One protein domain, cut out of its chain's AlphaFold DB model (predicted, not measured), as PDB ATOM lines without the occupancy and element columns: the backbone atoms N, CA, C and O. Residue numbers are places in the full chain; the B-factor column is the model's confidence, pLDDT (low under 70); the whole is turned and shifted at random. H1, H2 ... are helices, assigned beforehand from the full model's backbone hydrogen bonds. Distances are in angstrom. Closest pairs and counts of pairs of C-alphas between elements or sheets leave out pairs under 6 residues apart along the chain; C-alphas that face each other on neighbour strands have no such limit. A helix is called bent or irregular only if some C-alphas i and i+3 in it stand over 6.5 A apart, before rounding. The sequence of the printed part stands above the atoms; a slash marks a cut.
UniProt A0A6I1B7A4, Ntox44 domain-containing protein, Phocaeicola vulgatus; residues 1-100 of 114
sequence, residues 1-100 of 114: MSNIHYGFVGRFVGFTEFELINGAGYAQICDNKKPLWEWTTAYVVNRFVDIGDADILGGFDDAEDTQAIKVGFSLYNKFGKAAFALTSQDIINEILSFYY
ATOM      1  N   MET A   1     -20.240 -70.031-103.910       49.41
ATOM      2  CA  MET A   1     -21.416 -70.856-103.513       49.41
ATOM      3  C   MET A   1     -21.013 -72.215-102.909       49.41
ATOM      4  O   MET A   1     -21.799 -73.151-102.948       49.41
ATOM      5  N   SER A   2     -19.809 -72.336-102.332       60.47
ATOM      6  CA  SER A   2     -19.272 -73.611-101.820       60.47
ATOM      7  C   SER A   2     -19.602 -73.850-100.337       60.47
ATOM      8  O   SER A   2     -19.839 -74.981 -99.919       60.47
ATOM      9  N   ASN A   3     -19.719 -72.788 -99.534       79.19
ATOM     10  CA  ASN A   3     -19.588 -72.944 -98.083       79.19
ATOM     11  C   ASN A   3     -20.920 -73.049 -97.304       79.19
ATOM     12  O   ASN A   3     -20.921 -73.435 -96.136       79.19
ATOM     13  N   ILE A   4     -22.076 -72.842 -97.953       84.88
ATOM     14  CA  ILE A   4     -23.401 -73.071 -97.328       84.88
ATOM     15  C   ILE A   4     -23.605 -74.553 -96.997       84.88
ATOM     16  O   ILE A   4     -24.040 -74.902 -95.899       84.88
ATOM     17  N   HIS A   5     -23.266 -75.438 -97.937       86.56
ATOM     18  CA  HIS A   5     -23.381 -76.881 -97.733       86.56
ATOM     19  C   HIS A   5     -22.441 -77.367 -96.628       86.56
ATOM     20  O   HIS A   5     -22.839 -78.183 -95.800       86.56
ATOM     21  N   TYR A   6     -21.228 -76.812 -96.587       84.62
ATOM     22  CA  TYR A   6     -20.249 -77.090 -95.544       84.62
ATOM     23  C   TYR A   6     -20.809 -76.774 -94.150       84.62
ATOM     24  O   TYR A   6     -20.734 -77.607 -93.247       84.62
ATOM     25  N   GLY A   7     -21.483 -75.628 -94.002       87.00
ATOM     26  CA  GLY A   7     -22.189 -75.288 -92.770       87.00
ATOM     27  C   GLY A   7     -23.329 -76.255 -92.434       87.00
ATOM     28  O   GLY A   7     -23.383 -76.786 -91.328       87.00
ATOM     29  N   PHE A   8     -24.232 -76.524 -93.381       90.56
ATOM     30  CA  PHE A   8     -25.418 -77.353 -93.127       90.56
ATOM     31  C   PHE A   8     -25.070 -78.817 -92.830       90.56
ATOM     32  O   PHE A   8     -25.476 -79.365 -91.804       90.56
ATOM     33  N   VAL A   9     -24.304 -79.459 -93.717       89.94
ATOM     34  CA  VAL A   9     -23.937 -80.873 -93.576       89.94
ATOM     35  C   VAL A   9     -22.961 -81.072 -92.434       89.94
ATOM     36  O   VAL A   9     -23.115 -82.035 -91.691       89.94
ATOM     37  N   GLY A  10     -22.019 -80.148 -92.228       88.06
ATOM     38  CA  GLY A  10     -21.100 -80.202 -91.097       88.06
ATOM     39  C   GLY A  10     -21.839 -80.284 -89.761       88.06
ATOM     40  O   GLY A  10     -21.552 -81.149 -88.933       88.06
ATOM     41  N   ARG A  11     -22.865 -79.445 -89.576       90.12
ATOM     42  CA  ARG A  11     -23.716 -79.499 -88.382       90.12
ATOM     43  C   ARG A  11     -24.540 -80.783 -88.321       90.12
ATOM     44  O   ARG A  11     -24.676 -81.359 -87.246       90.12
ATOM     45  N   PHE A  12     -25.034 -81.255 -89.465       87.31
ATOM     46  CA  PHE A  12     -25.806 -82.495 -89.565       87.31
ATOM     47  C   PHE A  12     -25.014 -83.743 -89.162       87.31
ATOM     48  O   PHE A  12     -25.564 -84.624 -88.506       87.31
ATOM     49  N   VAL A  13     -23.724 -83.812 -89.497       88.38
ATOM     50  CA  VAL A  13     -22.850 -84.937 -89.115       88.38
ATOM     51  C   VAL A  13     -22.254 -84.798 -87.708       88.38
ATOM     52  O   VAL A  13     -21.546 -85.695 -87.260       88.38
ATOM     53  N   GLY A  14     -22.569 -83.711 -86.992       83.81
ATOM     54  CA  GLY A  14     -22.260 -83.544 -85.569       83.81
ATOM     55  C   GLY A  14     -21.145 -82.554 -85.232       83.81
ATOM     56  O   GLY A  14     -20.844 -82.399 -84.050       83.81
ATOM     57  N   PHE A  15     -20.562 -81.852 -86.209       83.31
ATOM     58  CA  PHE A  15     -19.568 -80.816 -85.914       83.31
ATOM     59  C   PHE A  15     -20.202 -79.595 -85.239       83.31
ATOM     60  O   PHE A  15     -21.358 -79.218 -85.472       83.31
ATOM     61  N   THR A  16     -19.421 -78.933 -84.397       81.56
ATOM     62  CA  THR A  16     -19.770 -77.644 -83.805       81.56
ATOM     63  C   THR A  16     -19.618 -76.512 -84.825       81.56
ATOM     64  O   THR A  16     -18.827 -76.591 -85.762       81.56
ATOM     65  N   GLU A  17     -20.361 -75.417 -84.638       80.75
ATOM     66  CA  GLU A  17     -20.213 -74.210 -85.475       80.75
ATOM     67  C   GLU A  17     -18.777 -73.678 -85.457       80.75
ATOM     68  O   GLU A  17     -18.279 -73.184 -86.465       80.75
ATOM     69  N   PHE A  18     -18.088 -73.836 -84.326       72.62
ATOM     70  CA  PHE A  18     -16.703 -73.422 -84.193       72.62
ATOM     71  C   PHE A  18     -15.750 -74.321 -84.977       72.62
ATOM     72  O   PHE A  18     -14.877 -73.783 -85.642       72.62
ATOM     73  N   GLU A  19     -15.888 -75.649 -84.926       73.88
ATOM     74  CA  GLU A  19     -15.048 -76.555 -85.731       73.88
ATOM     75  C   GLU A  19     -15.210 -76.286 -87.226       73.88
ATOM     76  O   GLU A  19     -14.247 -76.382 -87.978       73.88
ATOM     77  N   LEU A  20     -16.411 -75.902 -87.656       78.12
ATOM     78  CA  LEU A  20     -16.680 -75.587 -89.054       78.12
ATOM     79  C   LEU A  20     -16.104 -74.219 -89.445       78.12
ATOM     80  O   LEU A  20     -15.424 -74.127 -90.459       78.12
ATOM     81  N   ILE A  21     -16.281 -73.176 -88.631       76.31
ATOM     82  CA  ILE A  21     -15.676 -71.857 -88.907       76.31
ATOM     83  C   ILE A  21     -14.143 -71.909 -88.812       76.31
ATOM     84  O   ILE A  21     -13.450 -71.267 -89.591       76.31
ATOM     85  N   ASN A  22     -13.602 -72.694 -87.881       70.56
ATOM     86  CA  ASN A  22     -12.173 -72.737 -87.573       70.56
ATOM     87  C   ASN A  22     -11.500 -74.012 -88.083       70.56
ATOM     88  O   ASN A  22     -10.474 -74.406 -87.536       70.56
ATOM     89  N   GLY A  23     -12.059 -74.680 -89.098       63.88
ATOM     90  CA  GLY A  23     -11.634 -76.022 -89.519       63.88
ATOM     91  C   GLY A  23     -10.134 -76.146 -89.796       63.88
ATOM     92  O   GLY A  23      -9.505 -77.103 -89.349       63.88
ATOM     93  N   ALA A  24      -9.529 -75.139 -90.436       58.12
ATOM     94  CA  ALA A  24      -8.083 -75.091 -90.662       58.12
ATOM     95  C   ALA A  24      -7.285 -74.967 -89.348       58.12
ATOM     96  O   ALA A  24      -6.280 -75.654 -89.164       58.12
ATOM     97  N   GLY A  25      -7.761 -74.148 -88.406       57.25
ATOM     98  CA  GLY A  25      -7.175 -74.010 -87.073       57.25
ATOM     99  C   GLY A  25      -7.349 -75.265 -86.212       57.25
ATOM    100  O   GLY A  25      -6.415 -75.669 -85.528       57.25
ATOM    101  N   TYR A  26      -8.505 -75.933 -86.278       53.84
ATOM    102  CA  TYR A  26      -8.747 -77.204 -85.590       53.84
ATOM    103  C   TYR A  26      -7.827 -78.308 -86.117       53.84
ATOM    104  O   TYR A  26      -7.153 -78.962 -85.324       53.84
ATOM    105  N   ALA A  27      -7.719 -78.458 -87.442       59.66
ATOM    106  CA  ALA A  27      -6.851 -79.456 -88.067       59.66
ATOM    107  C   ALA A  27      -5.370 -79.251 -87.697       59.66
ATOM    108  O   ALA A  27      -4.712 -80.188 -87.251       59.66
ATOM    109  N   GLN A  28      -4.869 -78.011 -87.770       51.06
ATOM    110  CA  GLN A  28      -3.494 -77.678 -87.371       51.06
ATOM    111  C   GLN A  28      -3.227 -77.917 -85.877       51.06
ATOM    112  O   GLN A  28      -2.088 -78.153 -85.472       51.06
ATOM    113  N   ILE A  29      -4.250 -77.832 -85.028       50.03
ATOM    114  CA  ILE A  29      -4.115 -77.985 -83.577       50.03
ATOM    115  C   ILE A  29      -4.271 -79.444 -83.135       50.03
ATOM    116  O   ILE A  29      -3.568 -79.854 -82.210       50.03
ATOM    117  N   CYS A  30      -5.116 -80.240 -83.796       57.09
ATOM    118  CA  CYS A  30      -5.144 -81.696 -83.630       57.09
ATOM    119  C   CYS A  30      -3.783 -82.315 -83.965       57.09
ATOM    120  O   CYS A  30      -3.303 -83.157 -83.204       57.09
ATOM    121  N   ASP A  31      -3.117 -81.817 -85.009       57.66
ATOM    122  CA  ASP A  31      -1.729 -82.185 -85.311       57.66
ATOM    123  C   ASP A  31      -0.746 -81.715 -84.215       57.66
ATOM    124  O   ASP A  31       0.213 -82.419 -83.899       57.66
ATOM    125  N   ASN A  32      -1.015 -80.577 -83.560       59.25
ATOM    126  CA  ASN A  32      -0.171 -79.997 -82.501       59.25
ATOM    127  C   ASN A  32      -0.553 -80.384 -81.045       59.25
ATOM    128  O   ASN A  32       0.072 -79.885 -80.109       59.25
ATOM    129  N   LYS A  33      -1.539 -81.268 -80.816       62.53
ATOM    130  CA  LYS A  33      -1.975 -81.796 -79.494       62.53
ATOM    131  C   LYS A  33      -2.268 -80.755 -78.391       62.53
ATOM    132  O   LYS A  33      -2.033 -81.037 -77.211       62.53
ATOM    133  N   LYS A  34      -2.777 -79.561 -78.712       59.59
ATOM    134  CA  LYS A  34      -3.100 -78.578 -77.654       59.59
ATOM    135  C   LYS A  34      -4.250 -79.058 -76.753       59.59
ATOM    136  O   LYS A  34      -5.158 -79.742 -77.230       59.59
ATOM    137  N   PRO A  35      -4.243 -78.702 -75.457       64.12
ATOM    138  CA  PRO A  35      -5.274 -79.128 -74.518       64.12
ATOM    139  C   PRO A  35      -6.612 -78.394 -74.732       64.12
ATOM    140  O   PRO A  35      -6.655 -77.207 -75.044       64.12
ATOM    141  N   LEU A  36      -7.721 -79.105 -74.487       58.00
ATOM    142  CA  LEU A  36      -9.108 -78.664 -74.727       58.00
ATOM    143  C   LEU A  36      -9.478 -77.321 -74.062       58.00
ATOM    144  O   LEU A  36     -10.308 -76.584 -74.584       58.00
ATOM    145  N   TRP A  37      -8.869 -76.981 -72.921       61.66
ATOM    146  CA  TRP A  37      -9.182 -75.753 -72.177       61.66
ATOM    147  C   TRP A  37      -8.701 -74.480 -72.886       61.66
ATOM    148  O   TRP A  37      -9.427 -73.490 -72.875       61.66
ATOM    149  N   GLU A  38      -7.542 -74.516 -73.558       65.81
ATOM    150  CA  GLU A  38      -7.060 -73.393 -74.384       65.81
ATOM    151  C   GLU A  38      -8.062 -73.096 -75.506       65.81
ATOM    152  O   GLU A  38      -8.282 -71.948 -75.890       65.81
ATOM    153  N   TRP A  39      -8.727 -74.151 -75.976       58.69
ATOM    154  CA  TRP A  39      -9.758 -74.100 -76.996       58.69
ATOM    155  C   TRP A  39     -11.071 -73.513 -76.491       58.69
ATOM    156  O   TRP A  39     -11.637 -72.630 -77.128       58.69
ATOM    157  N   THR A  40     -11.535 -73.943 -75.317       57.34
ATOM    158  CA  THR A  40     -12.727 -73.366 -74.685       57.34
ATOM    159  C   THR A  40     -12.524 -71.882 -74.388       57.34
ATOM    160  O   THR A  40     -13.442 -71.092 -74.581       57.34
ATOM    161  N   THR A  41     -11.324 -71.473 -73.970       64.62
ATOM    162  CA  THR A  41     -11.005 -70.057 -73.753       64.62
ATOM    163  C   THR A  41     -11.062 -69.265 -75.058       64.62
ATOM    164  O   THR A  41     -11.737 -68.240 -75.092       64.62
ATOM    165  N   ALA A  42     -10.443 -69.751 -76.139       59.97
ATOM    166  CA  ALA A  42     -10.545 -69.111 -77.452       59.97
ATOM    167  C   ALA A  42     -12.006 -69.031 -77.941       59.97
ATOM    168  O   ALA A  42     -12.468 -67.969 -78.348       59.97
ATOM    169  N   TYR A  43     -12.771 -70.120 -77.814       52.12
ATOM    170  CA  TYR A  43     -14.197 -70.179 -78.154       52.12
ATOM    171  C   TYR A  43     -15.030 -69.141 -77.389       52.12
ATOM    172  O   TYR A  43     -15.819 -68.407 -77.984       52.12
ATOM    173  N   VAL A  44     -14.861 -69.073 -76.066       54.28
ATOM    174  CA  VAL A  44     -15.642 -68.188 -75.194       54.28
ATOM    175  C   VAL A  44     -15.289 -66.722 -75.437       54.28
ATOM    176  O   VAL A  44     -16.194 -65.898 -75.545       54.28
ATOM    177  N   VAL A  45     -14.001 -66.398 -75.578       57.16
ATOM    178  CA  VAL A  45     -13.544 -65.039 -75.913       57.16
ATOM    179  C   VAL A  45     -14.151 -64.588 -77.244       57.16
ATOM    180  O   VAL A  45     -14.717 -63.501 -77.312       57.16
ATOM    181  N   ASN A  46     -14.158 -65.455 -78.258       50.22
ATOM    182  CA  ASN A  46     -14.702 -65.123 -79.576       50.22
ATOM    183  C   ASN A  46     -16.237 -64.988 -79.578       50.22
ATOM    184  O   ASN A  46     -16.781 -64.199 -80.344       50.22
ATOM    185  N   ARG A  47     -16.953 -65.693 -78.688       46.94
ATOM    186  CA  ARG A  47     -18.419 -65.584 -78.554       46.94
ATOM    187  C   ARG A  47     -18.889 -64.303 -77.854       46.94
ATOM    188  O   ARG A  47     -20.011 -63.870 -78.095       46.94
ATOM    189  N   PHE A  48     -18.067 -63.691 -77.001       43.00
ATOM    190  CA  PHE A  48     -18.409 -62.420 -76.342       43.00
ATOM    191  C   PHE A  48     -18.076 -61.177 -77.184       43.00
ATOM    192  O   PHE A  48     -18.541 -60.088 -76.860       43.00
ATOM    193  N   VAL A  49     -17.324 -61.339 -78.276       45.22
ATOM    194  CA  VAL A  49     -16.958 -60.264 -79.222       45.22
ATOM    195  C   VAL A  49     -17.987 -60.114 -80.358       45.22
ATOM    196  O   VAL A  49     -17.945 -59.154 -81.123       45.22
ATOM    197  N   ASP A  50     -18.995 -60.993 -80.409       44.44
ATOM    198  CA  ASP A  50     -20.078 -61.068 -81.413       44.44
ATOM    199  C   ASP A  50     -21.068 -59.865 -81.378       44.44
ATOM    200  O   ASP A  50     -22.212 -59.964 -81.822       44.44
ATOM    201  N   ILE A  51     -20.642 -58.720 -80.826       41.50
ATOM    202  CA  ILE A  51     -21.373 -57.446 -80.716       41.50
ATOM    203  C   ILE A  51     -20.965 -56.400 -81.765       41.50
ATOM    204  O   ILE A  51     -21.467 -55.279 -81.699       41.50
ATOM    205  N   GLY A  52     -20.128 -56.733 -82.755       40.41
ATOM    206  CA  GLY A  52     -20.026 -55.856 -83.928       40.41
ATOM    207  C   GLY A  52     -18.773 -55.889 -84.788       40.41
ATOM    208  O   GLY A  52     -18.843 -55.309 -85.863       40.41
ATOM    209  N   ASP A  53     -17.682 -56.557 -84.410       37.81
ATOM    210  CA  ASP A  53     -16.441 -56.473 -85.195       37.81
ATOM    211  C   ASP A  53     -15.987 -57.823 -85.754       37.81
ATOM    212  O   ASP A  53     -15.802 -58.811 -85.044       37.81
ATOM    213  N   ALA A  54     -15.804 -57.836 -87.073       43.59
ATOM    214  CA  ALA A  54     -15.440 -58.968 -87.915       43.59
ATOM    215  C   ALA A  54     -13.972 -59.430 -87.761       43.59
ATOM    216  O   ALA A  54     -13.419 -59.979 -88.710       43.59
ATOM    217  N   ASP A  55     -13.331 -59.208 -86.607       44.66
ATOM    218  CA  ASP A  55     -11.863 -59.093 -86.568       44.66
ATOM    219  C   ASP A  55     -11.124 -59.874 -85.463       44.66
ATOM    220  O   ASP A  55      -9.953 -59.619 -85.204       44.66
ATOM    221  N   ILE A  56     -11.730 -60.874 -84.807       41.53
ATOM    222  CA  ILE A  56     -10.993 -61.713 -83.826       41.53
ATOM    223  C   ILE A  56     -10.990 -63.195 -84.224       41.53
ATOM    224  O   ILE A  56     -11.409 -64.062 -83.467       41.53
ATOM    225  N   LEU A  57     -10.541 -63.482 -85.454       43.69
ATOM    226  CA  LEU A  57     -10.028 -64.786 -85.925       43.69
ATOM    227  C   LEU A  57      -9.466 -64.630 -87.355       43.69
ATOM    228  O   LEU A  57      -9.894 -65.287 -88.299       43.69
ATOM    229  N   GLY A  58      -8.540 -63.685 -87.540       43.94
ATOM    230  CA  GLY A  58      -7.892 -63.452 -88.832       43.94
ATOM    231  C   GLY A  58      -7.242 -64.724 -89.399       43.94
ATOM    232  O   GLY A  58      -6.335 -65.286 -88.783       43.94
ATOM    233  N   GLY A  59      -7.700 -65.126 -90.589       44.53
ATOM    234  CA  GLY A  59      -7.243 -66.276 -91.379       44.53
ATOM    235  C   GLY A  59      -8.140 -67.494 -91.141       44.53
ATOM    236  O   GLY A  59      -8.061 -68.118 -90.093       44.53
ATOM    237  N   PHE A  60      -9.014 -67.935 -92.044       46.62
ATOM    238  CA  PHE A  60      -8.840 -68.115 -93.482       46.62
ATOM    239  C   PHE A  60     -10.230 -68.269 -94.142       46.62
ATOM    240  O   PHE A  60     -10.738 -69.383 -94.177       46.62
ATOM    241  N   ASP A  61     -10.854 -67.177 -94.595       47.03
ATOM    242  CA  ASP A  61     -11.614 -67.066 -95.860       47.03
ATOM    243  C   ASP A  61     -12.172 -65.638 -96.005       47.03
ATOM    244  O   ASP A  61     -12.223 -64.891 -95.021       47.03
ATOM    245  N   ASP A  62     -12.597 -65.263 -97.215       60.50
ATOM    246  CA  ASP A  62     -13.357 -64.032 -97.457       60.50
ATOM    247  C   ASP A  62     -14.528 -63.920 -96.461       60.50
ATOM    248  O   ASP A  62     -15.190 -64.908 -96.122       60.50
ATOM    249  N   ALA A  63     -14.821 -62.706 -95.979       64.75
ATOM    250  CA  ALA A  63     -15.934 -62.473 -95.046       64.75
ATOM    251  C   ALA A  63     -17.256 -63.076 -95.571       64.75
ATOM    252  O   ALA A  63     -18.071 -63.567 -94.787       64.75
ATOM    253  N   GLU A  64     -17.410 -63.109 -96.897       68.94
ATOM    254  CA  GLU A  64     -18.506 -63.739 -97.632       68.94
ATOM    255  C   GLU A  64     -18.613 -65.249 -97.418       68.94
ATOM    256  O   GLU A  64     -19.709 -65.773 -97.195       68.94
ATOM    257  N   ASP A  65     -17.488 -65.953 -97.424       72.69
ATOM    258  CA  ASP A  65     -17.440 -67.398 -97.258       72.69
ATOM    259  C   ASP A  65     -17.793 -67.807 -95.826       72.69
ATOM    260  O   ASP A  65     -18.554 -68.758 -95.617       72.69
ATOM    261  N   THR A  66     -17.371 -67.018 -94.835       77.31
ATOM    262  CA  THR A  66     -17.807 -67.202 -93.443       77.31
ATOM    263  C   THR A  66     -19.316 -66.984 -93.290       77.31
ATOM    264  O   THR A  66     -19.984 -67.744 -92.580       77.31
ATOM    265  N   GLN A  67     -19.899 -65.980 -93.958       82.38
ATOM    266  CA  GLN A  67     -21.355 -65.791 -93.919       82.38
ATOM    267  C   GLN A  67     -22.099 -66.921 -94.623       82.38
ATOM    268  O   GLN A  67     -23.137 -67.358 -94.128       82.38
ATOM    269  N   ALA A  68     -21.564 -67.452 -95.721       84.31
ATOM    270  CA  ALA A  68     -22.136 -68.615 -96.386       84.31
ATOM    271  C   ALA A  68     -22.199 -69.832 -95.440       84.31
ATOM    272  O   ALA A  68     -23.245 -70.476 -95.351       84.31
ATOM    273  N   ILE A  69     -21.150 -70.102 -94.650       85.56
ATOM    274  CA  ILE A  69     -21.181 -71.149 -93.608       85.56
ATOM    275  C   ILE A  69     -22.297 -70.876 -92.586       85.56
ATOM    276  O   ILE A  69     -23.072 -71.778 -92.254       85.56
ATOM    277  N   LYS A  70     -22.423 -69.626 -92.122       86.31
ATOM    278  CA  LYS A  70     -23.456 -69.218 -91.153       86.31
ATOM    279  C   LYS A  70     -24.881 -69.367 -91.703       86.31
ATOM    280  O   LYS A  70     -25.770 -69.779 -90.956       86.31
ATOM    281  N   VAL A  71     -25.106 -69.125 -92.998       88.94
ATOM    282  CA  VAL A  71     -26.377 -69.454 -93.670       88.94
ATOM    283  C   VAL A  71     -26.659 -70.956 -93.557       88.94
ATOM    284  O   VAL A  71     -27.765 -71.351 -93.188       88.94
ATOM    285  N   GLY A  72     -25.649 -71.802 -93.780       90.00
ATOM    286  CA  GLY A  72     -25.744 -73.252 -93.587       90.00
ATOM    287  C   GLY A  72     -26.128 -73.656 -92.158       90.00
ATOM    288  O   GLY A  72     -26.967 -74.539 -91.972       90.00
ATOM    289  N   PHE A  73     -25.585 -72.977 -91.143       91.50
ATOM    290  CA  PHE A  73     -25.972 -73.195 -89.742       91.50
ATOM    291  C   PHE A  73     -27.424 -72.809 -89.477       91.50
ATOM    292  O   PHE A  73     -28.147 -73.563 -88.827       91.50
ATOM    293  N   SER A  74     -27.868 -71.662 -90.001       90.19
ATOM    294  CA  SER A  74     -29.257 -71.218 -89.855       90.19
ATOM    295  C   SER A  74     -30.229 -72.230 -90.466       90.19
ATOM    296  O   SER A  74     -31.189 -72.650 -89.815       90.19
ATOM    297  N   LEU A  75     -29.921 -72.719 -91.672       92.31
ATOM    298  CA  LEU A  75     -30.686 -73.782 -92.322       92.31
ATOM    299  C   LEU A  75     -30.700 -75.066 -91.487       92.31
ATOM    300  O   LEU A  75     -31.754 -75.678 -91.333       92.31
ATOM    301  N   TYR A  76     -29.572 -75.470 -90.898       92.44
ATOM    302  CA  TYR A  76     -29.526 -76.651 -90.032       92.44
ATOM    303  C   TYR A  76     -30.365 -76.463 -88.764       92.44
ATOM    304  O   TYR A  76     -31.093 -77.366 -88.360       92.44
ATOM    305  N   ASN A  77     -30.337 -75.284 -88.150       89.56
ATOM    306  CA  ASN A  77     -31.144 -75.006 -86.966       89.56
ATOM    307  C   ASN A  77     -32.654 -75.077 -87.269       89.56
ATOM    308  O   ASN A  77     -33.430 -75.500 -86.412       89.56
ATOM    309  N   LYS A  78     -33.065 -74.722 -88.495       91.25
ATOM    310  CA  LYS A  78     -34.463 -74.782 -88.952       91.25
ATOM    311  C   LYS A  78     -34.884 -76.177 -89.428       91.25
ATOM    312  O   LYS A  78     -35.969 -76.638 -89.083       91.25
ATOM    313  N   PHE A  79     -34.025 -76.866 -90.180       92.81
ATOM    314  CA  PHE A  79     -34.373 -78.084 -90.924       92.81
ATOM    315  C   PHE A  79     -33.565 -79.324 -90.530       92.81
ATOM    316  O   PHE A  79     -33.854 -80.408 -91.018       92.81
ATOM    317  N   GLY A  80     -32.581 -79.234 -89.639       87.31
ATOM    318  CA  GLY A  80     -31.639 -80.324 -89.345       87.31
ATOM    319  C   GLY A  80     -32.294 -81.617 -88.852       87.31
ATOM    320  O   GLY A  80     -31.804 -82.704 -89.137       87.31
ATOM    321  N   LYS A  81     -33.452 -81.527 -88.185       87.69
ATOM    322  CA  LYS A  81     -34.248 -82.697 -87.763       87.69
ATOM    323  C   LYS A  81     -35.089 -83.312 -88.889       87.69
ATOM    324  O   LYS A  81     -35.543 -84.443 -88.762       87.69
ATOM    325  N   ALA A  82     -35.315 -82.566 -89.965       90.00
ATOM    326  CA  ALA A  82     -36.132 -82.938 -91.112       90.00
ATOM    327  C   ALA A  82     -35.466 -82.445 -92.405       90.00
ATOM    328  O   ALA A  82     -36.063 -81.706 -93.182       90.00
ATOM    329  N   ALA A  83     -34.209 -82.843 -92.630       86.31
ATOM    330  CA  ALA A  83     -33.414 -82.334 -93.751       86.31
ATOM    331  C   ALA A  83     -34.066 -82.613 -95.119       86.31
ATOM    332  O   ALA A  83     -33.886 -81.846 -96.056       86.31
ATOM    333  N   PHE A  84     -34.882 -83.668 -95.216       87.88
ATOM    334  CA  PHE A  84     -35.672 -84.000 -96.406       87.88
ATOM    335  C   PHE A  84     -36.732 -82.944 -96.770       87.88
ATOM    336  O   PHE A  84     -37.215 -82.940 -97.897       87.88
ATOM    337  N   ALA A  85     -37.121 -82.082 -95.826       90.75
ATOM    338  CA  ALA A  85     -38.088 -81.009 -96.040       90.75
ATOM    339  C   ALA A  85     -37.436 -79.704 -96.528       90.75
ATOM    340  O   ALA A  85     -38.155 -78.773 -96.875       90.75
ATOM    341  N   LEU A  86     -36.099 -79.627 -96.552       91.50
ATOM    342  CA  LEU A  86     -35.371 -78.461 -97.043       91.50
ATOM    343  C   LEU A  86     -35.564 -78.323 -98.557       91.50
ATOM    344  O   LEU A  86     -35.146 -79.191 -99.327       91.50
ATOM    345  N   THR A  87     -36.150 -77.210 -98.992       93.62
ATOM    346  CA  THR A  87     -36.332 -76.903-100.415       93.62
ATOM    347  C   THR A  87     -35.316 -75.877-100.910       93.62
ATOM    348  O   THR A  87     -34.704 -75.135-100.140       93.62
ATOM    349  N   SER A  88     -35.169 -75.768-102.232       91.56
ATOM    350  CA  SER A  88     -34.360 -74.708-102.845       91.56
ATOM    351  C   SER A  88     -34.870 -73.305-102.492       91.56
ATOM    352  O   SER A  88     -34.071 -72.378-102.377       91.56
ATOM    353  N   GLN A  89     -36.182 -73.144-102.281       92.25
ATOM    354  CA  GLN A  89     -36.766 -71.861-101.893       92.25
ATOM    355  C   GLN A  89     -36.375 -71.471-100.465       92.25
ATOM    356  O   GLN A  89     -36.101 -70.301-100.215       92.25
ATOM    357  N   ASP A  90     -36.285 -72.434 -99.547       93.50
ATOM    358  CA  ASP A  90     -35.829 -72.179 -98.175       93.50
ATOM    359  C   ASP A  90     -34.383 -71.682 -98.154       93.50
ATOM    360  O   ASP A  90     -34.061 -70.731 -97.445       93.50
ATOM    361  N   ILE A  91     -33.528 -72.266 -99.001       91.62
ATOM    362  CA  ILE A  91     -32.139 -71.826 -99.175       91.62
ATOM    363  C   ILE A  91     -32.094 -70.376 -99.677       91.62
ATOM    364  O   ILE A  91     -31.372 -69.556 -99.112       91.62
ATOM    365  N   ILE A  92     -32.881 -70.039-100.706       92.19
ATOM    366  CA  ILE A  92     -32.957 -68.668-101.239       92.19
ATOM    367  C   ILE A  92     -33.454 -67.692-100.166       92.19
ATOM    368  O   ILE A  92     -32.856 -66.633 -99.981       92.19
ATOM    369  N   ASN A  93     -34.514 -68.047 -99.440       93.19
ATOM    370  CA  ASN A  93     -35.082 -67.205 -98.390       93.19
ATOM    371  C   ASN A  93     -34.064 -66.926 -97.277       93.19
ATOM    372  O   ASN A  93     -33.988 -65.803 -96.783       93.19
ATOM    373  N   GLU A  94     -33.259 -67.923 -96.907       92.38
ATOM    374  CA  GLU A  94     -32.220 -67.751 -95.894       92.38
ATOM    375  C   GLU A  94     -31.095 -66.828 -96.368       92.38
ATOM    376  O   GLU A  94     -30.695 -65.920 -95.640       92.38
ATOM    377  N   ILE A  95     -30.619 -67.014 -97.604       89.69
ATOM    378  CA  ILE A  95     -29.598 -66.149 -98.212       89.69
ATOM    379  C   ILE A  95     -30.092 -64.699 -98.252       89.69
ATOM    380  O   ILE A  95     -29.373 -63.789 -97.837       89.69
ATOM    381  N   LEU A  96     -31.333 -64.480 -98.702       90.00
ATOM    382  CA  LEU A  96     -31.941 -63.150 -98.745       90.00
ATOM    383  C   LEU A  96     -32.109 -62.552 -97.347       90.00
ATOM    384  O   LEU A  96     -31.895 -61.358 -97.169       90.00
ATOM    385  N   SER A  97     -32.440 -63.366 -96.341       87.50
ATOM    386  CA  SER A  97     -32.504 -62.903 -94.955       87.50
ATOM    387  C   SER A  97     -31.149 -62.389 -94.464       87.50
ATOM    388  O   SER A  97     -31.102 -61.331 -93.845       87.50
ATOM    389  N   PHE A  98     -30.042 -63.071 -94.765       84.94
ATOM    390  CA  PHE A  98     -28.705 -62.581 -94.412       84.94
ATOM    391  C   PHE A  98     -28.350 -61.304 -95.182       84.94
ATOM    392  O   PHE A  98     -27.863 -60.348 -94.581       84.94
ATOM    393  N   TYR A  99     -28.659 -61.266 -96.479       84.06
ATOM    394  CA  TYR A  99     -28.415 -60.109 -97.339       84.06
ATOM    395  C   TYR A  99     -29.149 -58.845 -96.859       84.06
ATOM    396  O   TYR A  99     -28.538 -57.791 -96.733       84.06
ATOM    397  N   TYR A 100     -30.441 -58.944 -96.523       85.06
ATOM    398  CA  TYR A 100     -31.233 -57.800 -96.046       85.06
ATOM    399  C   TYR A 100     -30.897 -57.345 -94.619       85.06
ATOM    400  O   TYR A 100     -31.358 -56.287 -94.205       85.06
TER     401      TYR A 100
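Overview. This is residues 1 to 100 of the 114 residues of the protein "Ntox44 domain-containing protein" of Phocaeicola vulgatus (UniProt A0A6I1B7A4). Kinked H5 is the core of one half, with H1 and H6 on it; H3 and H4 make a loose second half. It is all helix, 100 residues with six named helices. It is compact, radius of gyration of the C-alphas 14.5 A, spanning 41 by 29 by 22 A.

Arrangement. H1, residues 3 to 12, touches the hub H5, residues 63 to 85, the C-alphas of Phe 8 and Gly 72 closest at 4.1 A. H2, residues 17 to 21, touches both. H3, residues 23 to 32, and H4, residues 36 to 48, are apart. H6, residues 88 to 100, forms a hairpin with H5. Every O i to N i+4 pair is within hydrogen-bond range except in H5, 15 of 19.

Along the chain. H1 begins at C-alpha 3 (-19.588, -72.944, -98.083); H6 ends at C-alpha 100 (-31.233, -57.800, -96.046). H5 is irregular: C-alphas 81 and 84 are 8.9 A apart.

Size, cuts and confidence. The link H4 to H5 is long; pLDDT is under 70 for residues 1 to 2 and 23 to 64.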